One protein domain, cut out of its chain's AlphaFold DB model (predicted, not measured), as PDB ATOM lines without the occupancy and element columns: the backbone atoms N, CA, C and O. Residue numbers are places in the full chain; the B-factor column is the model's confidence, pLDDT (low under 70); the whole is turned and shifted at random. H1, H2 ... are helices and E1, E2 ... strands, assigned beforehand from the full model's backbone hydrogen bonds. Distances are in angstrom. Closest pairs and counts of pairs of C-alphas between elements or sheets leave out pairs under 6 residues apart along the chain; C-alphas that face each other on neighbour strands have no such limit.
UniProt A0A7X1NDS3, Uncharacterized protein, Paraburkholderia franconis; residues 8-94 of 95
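This is residues 8 to 94 of the 95 residues of an uncharacterized protein of Paraburkholderia franconis (UniProt A0A7X1NDS3). What does the domain look like? It is an elongated model with a small three-stranded sheet, E1, E2 and E3, towards one end and a cluster of helices, H1, H3 and H4, beyond it, from which H5 runs on to make the far end of the long axis. H3 packs on both E2 and H4, while H2 is over E3, away from the other helices. What are the parts in order? The printed part has 87 residues, with five named helices and three named strands in the order H1 H2 E1 H3 E2 E3 H4 H5; the class is mixed, and the antiparallel sheet has the order E1 - E2 - E3. How compact is it? It is only just loose, close to compact, with a radius of gyration of the C-alphas of 14.5 A and spans of 47 by 25 by 24 A.

Where do the first elements lie? H1, residues 8 to 15, begins with C-alpha 8 at (268.286, 275.420, 317.271). H2 is residues 26 to 31, E1 residues 38 to 40 and H3 residues 43 to 49. What follows? E2, residues 52 to 57, is 16.3 A long and E3, residues 62 to 67, is 16.4 A long. H4 is residues 72 to 79, and H5, residues 83 to 92, is 14.3 A long and ends with C-alpha 92 at (293.072, 285.916, 307.871).

How do the helices meet? H1 touches H4, the hub, at a steep tilt of 54 degrees, the same way, with the C-alphas of Ala 14 and Val 78 closest at 5.7 A. H3 touches H4 at a shallow tilt of 15 degrees, opposite ways, with the C-alphas of Leu 47 and Val 75 closest at 6.4 A. H4 and H5 touch only at the corner, about perpendicular at 84 degrees, the C-alphas of Gln 77 and Leu 83 being closest at 5.1 A. How is the sheet paired? E1 and E2 are antiparallel, with N 39 and O 56 at 2.8 A, within hydrogen-bond range. E2 and E3 form a hairpin, with N 55 and O 64 at 2.9 A, and residues 22 to 23 pair antiparallel with residues 66 to 67 of E3. Which helices are on the sheet? H2 is over E3 at a height over the sheet of 9.6 A, the C-alphas of Asp 28 and Phe 64 being closest at 6.9 A. H3 is only just over E2, with 3 of its 7 C-alphas falling on it, at a height over the sheet of 8.0 A; the C-alphas of Arg 46 and Leu 53 are closest at 6.3 A. What do the helix backbones show? In H1, H3, H4 and H5 every O i to N i+4 pair is within hydrogen-bond range; in H2 0 of 2 are, beside 3 of 3 O i to N i+3 pairs.

How far does it reach? The two C-alphas farthest apart are those of Arg 31 and Arg 94, 48.2 A. Are there cuts or long links? The printed part has no cut, and no link is long; H1 to H2 and H2 to E1 are short, the others tight. Where is confidence low? No printed residue is under 70, and the mean pLDDT of the printed part is 89.7.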
ATOM      1  N   ILE A   8     266.962 275.977 316.933       77.19
ATOM      2  CA  ILE A   8     268.286 275.420 317.271       77.19
ATOM      3  C   ILE A   8     268.769 274.440 316.187       77.19
ATOM      4  O   ILE A   8     269.934 274.459 315.802       77.19
ATOM      5  N   HIS A   9     267.867 273.631 315.624       77.31
ATOM      6  CA  HIS A   9     268.214 272.687 314.558       77.31
ATOM      7  C   HIS A   9     268.658 273.414 313.280       77.31
ATOM      8  O   HIS A   9     269.686 273.079 312.695       77.31
ATOM      9  N   ALA A  10     267.942 274.475 312.899       78.88
ATOM     10  CA  ALA A  10     268.313 275.304 311.755       78.88
ATOM     11  C   ALA A  10     269.691 275.971 311.932       78.88
ATOM     12  O   ALA A  10     270.449 276.082 310.971       78.88
ATOM     13  N   GLN A  11     270.034 276.385 313.157       80.06
ATOM     14  CA  GLN A  11     271.348 276.959 313.458       80.06
ATOM     15  C   GLN A  11     272.474 275.941 313.280       80.06
ATOM     16  O   GLN A  11     273.481 276.260 312.653       80.06
ATOM     17  N   ASN A  12     272.294 274.715 313.776       86.81
ATOM     18  CA  ASN A  12     273.304 273.669 313.632       86.81
ATOM     19  C   ASN A  12     273.558 273.332 312.163       86.81
ATOM     20  O   ASN A  12     274.709 273.278 311.748       86.81
ATOM     21  N   LEU A  13     272.500 273.183 311.362       85.69
ATOM     22  CA  LEU A  13     272.636 272.945 309.923       85.69
ATOM     23  C   LEU A  13     273.457 274.052 309.246       85.69
ATOM     24  O   LEU A  13     274.430 273.756 308.554       85.69
ATOM     25  N   ALA A  14     273.138 275.319 309.530       85.69
ATOM     26  CA  ALA A  14     273.865 276.458 308.971       85.69
ATOM     27  C   ALA A  14     275.348 276.475 309.380       85.69
ATOM     28  O   ALA A  14     276.216 276.759 308.552       85.69
ATOM     29  N   ASN A  15     275.656 276.115 310.632       85.88
ATOM     30  CA  ASN A  15     277.036 276.039 311.119       85.88
ATOM     31  C   ASN A  15     277.880 275.032 310.324       85.88
ATOM     32  O   ASN A  15     279.072 275.270 310.129       85.88
ATOM     33  N   PHE A  16     277.264 273.957 309.828       89.88
ATOM     34  CA  PHE A  16     277.903 272.941 308.985       89.88
ATOM     35  C   PHE A  16     277.765 273.210 307.476       89.88
ATOM     36  O   PHE A  16     278.049 272.332 306.669       89.88
ATOM     37  N   GLY A  17     277.317 274.405 307.076       86.94
ATOM     38  CA  GLY A  17     277.156 274.766 305.664       86.94
ATOM     39  C   GLY A  17     275.942 274.123 304.984       86.94
ATOM     40  O   GLY A  17     275.792 274.235 303.770       86.94
ATOM     41  N   VAL A  18     275.058 273.472 305.744       90.38
ATOM     42  CA  VAL A  18     273.811 272.897 305.235       90.38
ATOM     43  C   VAL A  18     272.720 273.960 305.264       90.38
ATOM     44  O   VAL A  18     272.527 274.636 306.275       90.38
ATOM     45  N   LEU A  19     271.972 274.101 304.168       90.50
ATOM     46  CA  LEU A  19     270.916 275.103 304.043       90.50
ATOM     47  C   LEU A  19     269.572 274.577 304.599       90.50
ATOM     48  O   LEU A  19     268.963 273.690 303.990       90.50
ATOM     49  N   PRO A  20     269.060 275.108 305.730       91.06
ATOM     50  CA  PRO A  20     267.783 274.683 306.291       91.06
ATOM     51  C   PRO A  20     266.615 275.332 305.538       91.06
ATOM     52  O   PRO A  20     266.155 276.423 305.879       91.06
ATOM     53  N   LEU A  21     266.126 274.636 304.515       92.69
ATOM     54  CA  LEU A  21     264.983 275.065 303.711       92.69
ATOM     55  C   LEU A  21     263.668 274.474 304.208       92.69
ATOM     56  O   LEU A  21     263.574 273.282 304.527       92.69
ATOM     57  N   VAL A  22     262.649 275.325 304.203       91.94
ATOM     58  CA  VAL A  22     261.268 275.018 304.562       91.94
ATOM     59  C   VAL A  22     260.369 275.361 303.384       91.94
ATOM     60  O   VAL A  22     260.551 276.413 302.775       91.94
ATOM     61  N   PHE A  23     259.392 274.517 303.065       94.12
ATOM     62  CA  PHE A  23     258.392 274.870 302.055       94.12
ATOM     63  C   PHE A  23     257.603 276.111 302.486       94.12
ATOM     64  O   PHE A  23     257.232 276.250 303.653       94.12
ATOM     65  N   VAL A  24     257.342 277.026 301.552       93.38
ATOM     66  CA  VAL A  24     256.447 278.164 301.816       93.38
ATOM     67  C   VAL A  24     255.015 277.663 301.993       93.38
ATOM     68  O   VAL A  24     254.330 278.100 302.918       93.38
ATOM     69  N   LYS A  25     254.603 276.703 301.156       93.25
ATOM     70  CA  LYS A  25     253.330 275.980 301.247       93.25
ATOM     71  C   LYS A  25     253.582 274.564 301.772       93.25
ATOM     72  O   LYS A  25     254.188 273.765 301.058       93.25
ATOM     73  N   PRO A  26     253.190 274.228 303.011       89.81
ATOM     74  CA  PRO A  26     253.458 272.913 303.594       89.81
ATOM     75  C   PRO A  26     252.904 271.730 302.786       89.81
ATOM     76  O   PRO A  26     253.438 270.627 302.892       89.81
ATOM     77  N   GLU A  27     251.859 271.954 301.990       91.69
ATOM     78  CA  GLU A  27     251.191 270.960 301.145       91.69
ATOM     79  C   GLU A  27     252.070 270.518 299.968       91.69
ATOM     80  O   GLU A  27     251.941 269.394 299.489       91.69
ATOM     81  N   ASP A  28     253.014 271.362 299.534       91.81
ATOM     82  CA  ASP A  28     253.950 271.024 298.458       91.81
ATOM     83  C   ASP A  28     254.904 269.883 298.848       91.81
ATOM     84  O   ASP A  28     255.406 269.176 297.978       91.81
ATOM     85  N   TYR A  29     255.097 269.643 300.151       88.81
ATOM     86  CA  TYR A  29     255.866 268.501 300.649       88.81
ATOM     87  C   TYR A  29     255.256 267.157 300.229       88.81
ATOM     88  O   TYR A  29     255.992 266.227 299.926       88.81
ATOM     89  N   GLU A  30     253.924 267.059 300.180       90.81
ATOM     90  CA  GLU A  30     253.217 265.818 299.822       90.81
ATOM     91  C   GLU A  30     253.343 265.473 298.333       90.81
ATOM     92  O   GLU A  30     252.997 264.375 297.912       90.81
ATOM     93  N   ARG A  31     253.820 266.422 297.520       91.00
ATOM     94  CA  ARG A  31     253.976 266.274 296.068       91.00
ATOM     95  C   ARG A  31     255.371 265.796 295.669       91.00
ATOM     96  O   ARG A  31     255.608 265.609 294.478       91.00
ATOM     97  N   ILE A  32     256.288 265.670 296.631       89.81
ATOM     98  CA  ILE A  32     257.643 265.167 296.406       89.81
ATOM     99  C   ILE A  32     257.723 263.712 296.840       89.81
ATOM    100  O   ILE A  32     257.355 263.350 297.956       89.81
ATOM    101  N   GLU A  33     258.301 262.901 295.969       89.81
ATOM    102  CA  GLU A  33     258.561 261.489 296.190       89.81
ATOM    103  C   GLU A  33     260.062 261.225 296.352       89.81
ATOM    104  O   GLU A  33     260.930 261.951 295.852       89.81
ATOM    105  N   ALA A  34     260.392 260.156 297.077       90.06
ATOM    106  CA  ALA A  34     261.774 259.727 297.225       90.06
ATOM    107  C   ALA A  34     262.359 259.309 295.863       90.06
ATOM    108  O   ALA A  34     261.717 258.613 295.084       90.06
ATOM    109  N   GLY A  35     263.606 259.708 295.599       91.19
ATOM    110  CA  GLY A  35     264.299 259.421 294.337       91.19
ATOM    111  C   GLY A  35     264.200 260.534 293.291       91.19
ATOM    112  O   GLY A  35     264.942 260.499 292.312       91.19
ATOM    113  N   GLN A  36     263.364 261.549 293.515       92.75
ATOM    114  CA  GLN A  36     263.318 262.727 292.652       92.75
ATOM    115  C   GLN A  36     264.536 263.632 292.854       92.75
ATOM    116  O   GLN A  36     265.070 263.773 293.959       92.75
ATOM    117  N   THR A  37     264.964 264.286 291.774       93.62
ATOM    118  CA  THR A  37     266.083 265.235 291.827       93.62
ATOM    119  C   THR A  37     265.559 266.646 292.016       93.62
ATOM    120  O   THR A  37     264.751 267.121 291.220       93.62
ATOM    121  N   VAL A  38     266.062 267.326 293.047       93.62
ATOM    122  CA  VAL A  38     265.733 268.723 293.343       93.62
ATOM    123  C   VAL A  38     266.889 269.624 292.927       93.62
ATOM    124  O   VAL A  38     268.025 269.430 293.360       93.62
ATOM    125  N   ARG A  39     266.589 270.638 292.118       94.38
ATOM    126  CA  ARG A  39     267.517 271.671 291.665       94.38
ATOM    127  C   ARG A  39     267.143 273.008 292.296       94.38
ATOM    128  O   ARG A  39     265.980 273.401 292.304       94.38
ATOM    129  N   LEU A  40     268.140 273.701 292.836       92.62
ATOM    130  CA  LEU A  40     268.018 275.073 293.321       92.62
ATOM    131  C   LEU A  40     268.959 275.936 292.485       92.62
ATOM    132  O   LEU A  40     270.169 275.710 292.503       92.62
ATOM    133  N   ASP A  41     268.410 276.922 291.788       86.19
ATOM    134  CA  ASP A  41     269.192 277.808 290.929       86.19
ATOM    135  C   ASP A  41     269.613 279.082 291.644       86.19
ATOM    136  O   ASP A  41     268.889 279.607 292.499       86.19
ATOM    137  N   GLU A  42     270.781 279.601 291.256       87.50
ATOM    138  CA  GLU A  42     271.299 280.888 291.727       87.50
ATOM    139  C   GLU A  42     271.309 281.005 293.259       87.50
ATOM    140  O   GLU A  42     271.093 282.077 293.825       87.50
ATOM    141  N   VAL A  43     271.564 279.889 293.960       89.25
ATOM    142  CA  VAL A  43     271.456 279.803 295.428       89.25
ATOM    143  C   VAL A  43     272.264 280.900 296.109       89.25
ATOM    144  O   VAL A  43     271.776 281.543 297.030       89.25
ATOM    145  N   ARG A  44     273.488 281.161 295.637       89.00
ATOM    146  CA  ARG A  44     274.354 282.188 296.231       89.00
ATOM    147  C   ARG A  44     273.735 283.583 296.161       89.00
ATOM    148  O   ARG A  44     273.732 284.289 297.163       89.00
ATOM    149  N   HIS A  45     273.200 283.943 294.999       87.56
ATOM    150  CA  HIS A  45     272.554 285.227 294.756       87.56
ATOM    151  C   HIS A  45     271.257 285.352 295.563       87.56
ATOM    152  O   HIS A  45     271.080 286.292 296.330       87.56
ATOM    153  N   ARG A  46     270.384 284.341 295.482       88.38
ATOM    154  CA  ARG A  46     269.074 284.356 296.149       88.38
ATOM    155  C   ARG A  46     269.165 284.374 297.673       88.38
ATOM    156  O   ARG A  46     268.336 285.013 298.313       88.38
ATOM    157  N   LEU A  47     270.167 283.710 298.253       87.88
ATOM    158  CA  LEU A  47     270.418 283.779 299.695       87.88
ATOM    159  C   LEU A  47     270.895 285.166 300.140       87.88
ATOM    160  O   LEU A  47     270.594 285.571 301.260       87.88
ATOM    161  N   ALA A  48     271.648 285.877 299.297       83.19
ATOM    162  CA  ALA A  48     272.150 287.212 299.612       83.19
ATOM    163  C   ALA A  48     271.054 288.286 299.511       83.19
ATOM    164  O   ALA A  48     271.031 289.216 300.315       83.19
ATOM    165  N   GLU A  49     270.140 288.153 298.550       82.12
ATOM    166  CA  GLU A  49     269.101 289.153 298.275       82.12
ATOM    167  C   GLU A  49     267.808 288.961 299.070       82.12
ATOM    168  O   GLU A  49     267.062 289.916 299.292       82.12
ATOM    169  N   GLY A  50     267.504 287.731 299.484       80.94
ATOM    170  CA  GLY A  50     266.186 287.400 299.999       80.94
ATOM    171  C   GLY A  50     266.169 286.208 300.941       80.94
ATOM    172  O   GLY A  50     267.189 285.722 301.416       80.94
ATOM    173  N   ARG A  51     264.950 285.766 301.264       81.94
ATOM    174  CA  ARG A  51     264.709 284.599 302.129       81.94
ATOM    175  C   ARG A  51     264.024 283.449 301.411       81.94
ATOM    176  O   ARG A  51     263.780 282.425 302.046       81.94
ATOM    177  N   GLU A  52     263.692 283.627 300.137       89.81
ATOM    178  CA  GLU A  52     262.911 282.691 299.335       89.81
ATOM    179  C   GLU A  52     263.682 282.274 298.079       89.81
ATOM    180  O   GLU A  52     264.368 283.073 297.441       89.81
ATOM    181  N   LEU A  53     263.586 280.992 297.747       92.81
ATOM    182  CA  LEU A  53     264.199 280.344 296.602       92.81
ATOM    183  C   LEU A  53     263.142 279.508 295.879       92.81
ATOM    184  O   LEU A  53     262.119 279.139 296.458       92.81
ATOM    185  N   HIS A  54     263.425 279.165 294.625       92.94
ATOM    186  CA  HIS A  54     262.628 278.203 293.873       92.94
ATOM    187  C   HIS A  54     263.370 276.873 293.797       92.94
ATOM    188  O   HIS A  54     264.528 276.829 293.384       92.94
ATOM    189  N   ALA A  55     262.691 275.811 294.221       94.12
ATOM    190  CA  ALA A  55     263.132 274.436 294.073       94.12
ATOM    191  C   ALA A  55     262.404 273.810 292.886       94.12
ATOM    192  O   ALA A  55     261.179 273.707 292.894       94.12
ATOM    193  N   GLU A  56     263.160 273.397 291.880       95.00
ATOM    194  CA  GLU A  56     262.650 272.652 290.736       95.00
ATOM    195  C   GLU A  56     262.847 271.159 290.963       95.00
ATOM    196  O   GLU A  56     263.904 270.735 291.422       95.00
ATOM    197  N   VAL A  57     261.853 270.352 290.609       94.06
ATOM    198  CA  VAL A  57     261.909 268.894 290.747       94.06
ATOM    199  C   VAL A  57     261.756 268.236 289.380       94.06
ATOM    200  O   VAL A  57     260.955 268.684 288.555       94.06
ATOM    201  N   ASP A  58     262.555 267.194 289.136       91.75
ATOM    202  CA  ASP A  58     262.557 266.383 287.910       91.75
ATOM    203  C   ASP A  58     262.666 267.210 286.617       91.75
ATOM    204  O   ASP A  58     261.916 267.018 285.658       91.75
ATOM    205  N   GLY A  59     263.605 268.161 286.603       89.81
ATOM    206  CA  GLY A  59     263.836 269.035 285.448       89.81
ATOM    207  C   GLY A  59     262.758 270.106 285.258       89.81
ATOM    208  O   GLY A  59     262.510 270.519 284.130       89.81
ATOM    209  N   GLY A  60     262.097 270.529 286.341       88.88
ATOM    210  CA  GLY A  60     261.129 271.631 286.326       88.88
ATOM    211  C   GLY A  60     259.673 271.207 286.128       88.88
ATOM    212  O   GLY A  60     258.810 272.063 285.959       88.88
ATOM    213  N   LYS A  61     259.363 269.904 286.192       90.62
ATOM    214  CA  LYS A  61     257.970 269.414 286.173       90.62
ATOM    215  C   LYS A  61     257.161 269.938 287.357       90.62
ATOM    216  O   LYS A  61     255.957 270.151 287.244       90.62
ATOM    217  N   LEU A  62     257.830 270.132 288.492       92.75
ATOM    218  CA  LEU A  62     257.279 270.781 289.672       92.75
ATOM    219  C   LEU A  62     258.220 271.907 290.092       92.75
ATOM    220  O   LEU A  62     259.440 271.750 290.041       92.75
ATOM    221  N   VAL A  63     257.645 273.028 290.521       93.75
ATOM    222  CA  VAL A  63     258.388 274.176 291.044       93.75
ATOM    223  C   VAL A  63     257.735 274.619 292.343       93.75
ATOM    224  O   VAL A  63     256.524 274.844 292.391       93.75
ATOM    225  N   PHE A  64     258.543 274.747 293.390       93.81
ATOM    226  CA  PHE A  64     258.088 275.084 294.731       93.81
ATOM    227  C   PHE A  64     258.829 276.296 295.274       93.81
ATOM    228  O   PHE A  64     260.050 276.401 295.151       93.81
ATOM    229  N   ALA A  65     258.092 277.184 295.936       93.69
ATOM    230  CA  ALA A  65     258.679 278.250 296.729       93.69
ATOM    231  C   ALA A  65     259.142 277.690 298.079       93.69
ATOM    232  O   ALA A  65     258.386 277.034 298.808       93.69
ATOM    233  N   VAL A  66     260.400 277.941 298.419       94.00
ATOM    234  CA  VAL A  66     261.043 277.444 299.636       94.00
ATOM    235  C   VAL A  66     261.770 278.590 300.307       94.00
ATOM    236  O   VAL A  66     262.297 279.470 299.642       94.00
ATOM    237  N   ARG A  67     261.821 278.596 301.632       92.62
ATOM    238  CA  ARG A  67     262.403 279.695 302.400       92.62
ATOM    239  C   ARG A  67     263.354 279.222 303.480       92.62
ATOM    240  O   ARG A  67     263.267 278.087 303.944       92.62
ATOM    241  N   HIS A  68     264.209 280.126 303.939       91.38
ATOM    242  CA  HIS A  68     265.026 279.936 305.134       91.38
ATOM    243  C   HIS A  68     264.764 281.029 306.175       91.38
ATOM    244  O   HIS A  68     264.278 282.119 305.880       91.38
ATOM    245  N   CYS A  69     265.129 280.746 307.424       87.56
ATOM    246  CA  CYS A  69     265.055 281.691 308.541       87.56
ATOM    247  C   CYS A  69     266.435 282.174 309.019       87.56
ATOM    248  O   CYS A  69     266.547 282.746 310.102       87.56
ATOM    249  N   LEU A  70     267.481 281.936 308.221       89.38
ATOM    250  CA  LEU A  70     268.843 282.390 308.512       89.38
ATOM    251  C   LEU A  70     268.914 283.917 308.638       89.38
ATOM    252  O   LEU A  70     268.314 284.645 307.850       89.38
ATOM    253  N   SER A  71     269.680 284.390 309.619       89.81
ATOM    254  CA  SER A  71     270.092 285.795 309.703       89.81
ATOM    255  C   SER A  71     271.140 286.133 308.626       89.81
ATOM    256  O   SER A  71     271.790 285.212 308.126       89.81
ATOM    257  N   PRO A  72     271.381 287.421 308.304       90.62
ATOM    258  CA  PRO A  72     272.386 287.817 307.306       90.62
ATOM    259  C   PRO A  72     273.775 287.218 307.571       90.62
ATOM    260  O   PRO A  72     274.397 286.643 306.686       90.62
ATOM    261  N   ARG A  73     274.211 287.216 308.836       90.50
ATOM    262  CA  ARG A  73     275.470 286.580 309.242       90.50
ATOM    263  C   ARG A  73     275.494 285.074 308.963       90.50
ATOM    264  O   ARG A  73     276.521 284.528 308.580       90.50
ATOM    265  N   GLN A  74     274.381 284.381 309.186       91.38
ATOM    266  CA  GLN A  74     274.300 282.942 308.921       91.38
ATOM    267  C   GLN A  74     274.266 282.632 307.425       91.38
ATOM    268  O   GLN A  74     274.789 281.601 307.014       91.38
ATOM    269  N   VAL A  75     273.696 283.525 306.613       92.19
ATOM    270  CA  VAL A  75     273.815 283.449 305.154       92.19
ATOM    271  C   VAL A  75     275.287 283.498 304.752       92.19
ATOM    272  O   VAL A  75     275.747 282.589 304.069       92.19
ATOM    273  N   GLU A  76     276.060 284.471 305.240       91.50
ATOM    274  CA  GLU A  76     277.501 284.546 304.953       91.50
ATOM    275  C   GLU A  76     278.251 283.272 305.361       91.50
ATOM    276  O   GLU A  76     279.082 282.768 304.606       91.50
ATOM    277  N   GLN A  77     277.941 282.727 306.542       92.56
ATOM    278  CA  GLN A  77     278.538 281.480 307.023       92.56
ATOM    279  C   GLN A  77     278.262 280.323 306.061       92.56
ATOM    280  O   GLN A  77     279.192 279.630 305.652       92.56
ATOM    281  N   VAL A  78     277.004 280.138 305.649       92.50
ATOM    282  CA  VAL A  78     276.618 279.082 304.702       92.50
ATOM    283  C   VAL A  78     277.281 279.291 303.339       92.50
ATOM    284  O   VAL A  78     277.800 278.333 302.771       92.50
ATOM    285  N   LEU A  79     277.365 280.529 302.840       91.19
ATOM    286  CA  LEU A  79     278.036 280.846 301.570       91.19
ATOM    287  C   LEU A  79     279.541 280.533 301.588       91.19
ATOM    288  O   LEU A  79     280.129 280.258 300.541       91.19
ATOM    289  N   LYS A  80     280.159 280.534 302.772       92.38
ATOM    290  CA  LYS A  80     281.547 280.108 302.995       92.38
ATOM    291  C   LYS A  80     281.687 278.606 303.273       92.38
ATOM    292  O   LYS A  80     282.797 278.119 303.465       92.38
ATOM    293  N   GLY A  81     280.590 277.849 303.265       91.12
ATOM    294  CA  GLY A  81     280.578 276.412 303.546       91.12
ATOM    295  C   GLY A  81     280.565 276.069 305.038       91.12
ATOM    296  O   GLY A  81     280.957 274.968 305.408       91.12
ATOM    297  N   GLY A  82     280.148 277.000 305.896       92.94
ATOM    298  CA  GLY A  82     279.973 276.798 307.333       92.94
ATOM    299  C   GLY A  82     280.746 277.790 308.203       92.94
ATOM    300  O   GLY A  82     281.574 278.579 307.738       92.94
ATOM    301  N   LEU A  83     280.483 277.726 309.509       92.88
ATOM    302  CA  LEU A  83     281.036 278.638 310.514       92.88
ATOM    303  C   LEU A  83     282.570 278.605 310.557       92.88
ATOM    304  O   LEU A  83     283.197 279.658 310.650       92.88
ATOM    305  N   ILE A  84     283.171 277.415 310.467       92.62
ATOM    306  CA  ILE A  84     284.629 277.233 310.554       92.62
ATOM    307  C   ILE A  84     285.331 277.955 309.400       92.62
ATOM    308  O   ILE A  84     286.275 278.712 309.626       92.62
ATOM    309  N   ASN A  85     284.844 277.773 308.172       92.31
ATOM    310  CA  ASN A  85     285.417 278.428 306.997       92.31
ATOM    311  C   ASN A  85     285.251 279.949 307.065       92.31
ATOM    312  O   ASN A  85     286.197 280.678 306.779       92.31
ATOM    313  N   TRP A  86     284.083 280.430 307.503       94.88
ATOM    314  CA  TRP A  86     283.843 281.860 307.702       94.88
ATOM    315  C   TRP A  86     284.783 282.463 308.757       94.88
ATOM    316  O   TRP A  86     285.352 283.529 308.538       94.88
ATOM    317  N   MET A  87     285.007 281.767 309.879       92.19
ATOM    318  CA  MET A  87     285.937 282.218 310.922       92.19
ATOM    319  C   MET A  87     287.387 282.245 310.439       92.19
ATOM    320  O   MET A  87     288.100 283.199 310.737       92.19
ATOM    321  N   ARG A  88     287.823 281.226 309.690       93.81
ATOM    322  CA  ARG A  88     289.168 281.184 309.102       93.81
ATOM    323  C   ARG A  88     289.417 282.404 308.211       93.81
ATOM    324  O   ARG A  88     290.437 283.065 308.374       93.81
ATOM    325  N   ASP A  89     288.476 282.726 307.324       91.69
ATOM    326  CA  ASP A  89     288.580 283.891 306.439       91.69
ATOM    327  C   ASP A  89     288.604 285.208 307.241       91.69
ATOM    328  O   ASP A  89     289.409 286.093 306.956       91.69
ATOM    329  N   ALA A  90     287.761 285.328 308.273       89.38
ATOM    330  CA  ALA A  90     287.698 286.517 309.125       89.38
ATOM    331  C   ALA A  90     288.978 286.742 309.950       89.38
ATOM    332  O   ALA A  90     289.347 287.885 310.217       89.38
ATOM    333  N   LEU A  91     289.655 285.667 310.364       90.06
ATOM    334  CA  LEU A  91     290.940 285.738 311.065       90.06
ATOM    335  C   LEU A  91     292.087 286.101 310.114       90.06
ATOM    336  O   LEU A  91     292.943 286.901 310.482       90.06
ATOM    337  N   ALA A  92     292.072 285.582 308.884       86.56
ATOM    338  CA  ALA A  92     293.072 285.916 307.871       86.56
ATOM    339  C   ALA A  92     293.025 287.397 307.452       86.56
ATOM    340  O   ALA A  92     294.057 287.977 307.161       86.56
ATOM    341  N   GLN A  93     291.846 288.028 307.471       78.19
ATOM    342  CA  GLN A  93     291.669 289.453 307.139       78.19
ATOM    343  C   GLN A  93     292.107 290.422 308.252       78.19
ATOM    344  O   GLN A  93     292.076 291.635 308.060       78.19
ATOM    345  N   ARG A  94     292.454 289.906 309.436       73.00
ATOM    346  CA  ARG A  94     292.914 290.700 310.589       73.00
ATOM    347  C   ARG A  94     294.436 290.712 310.749       73.00
ATOM    348  O   ARG A  94     294.917 291.335 311.691       73.00
TER     349      ARG A  94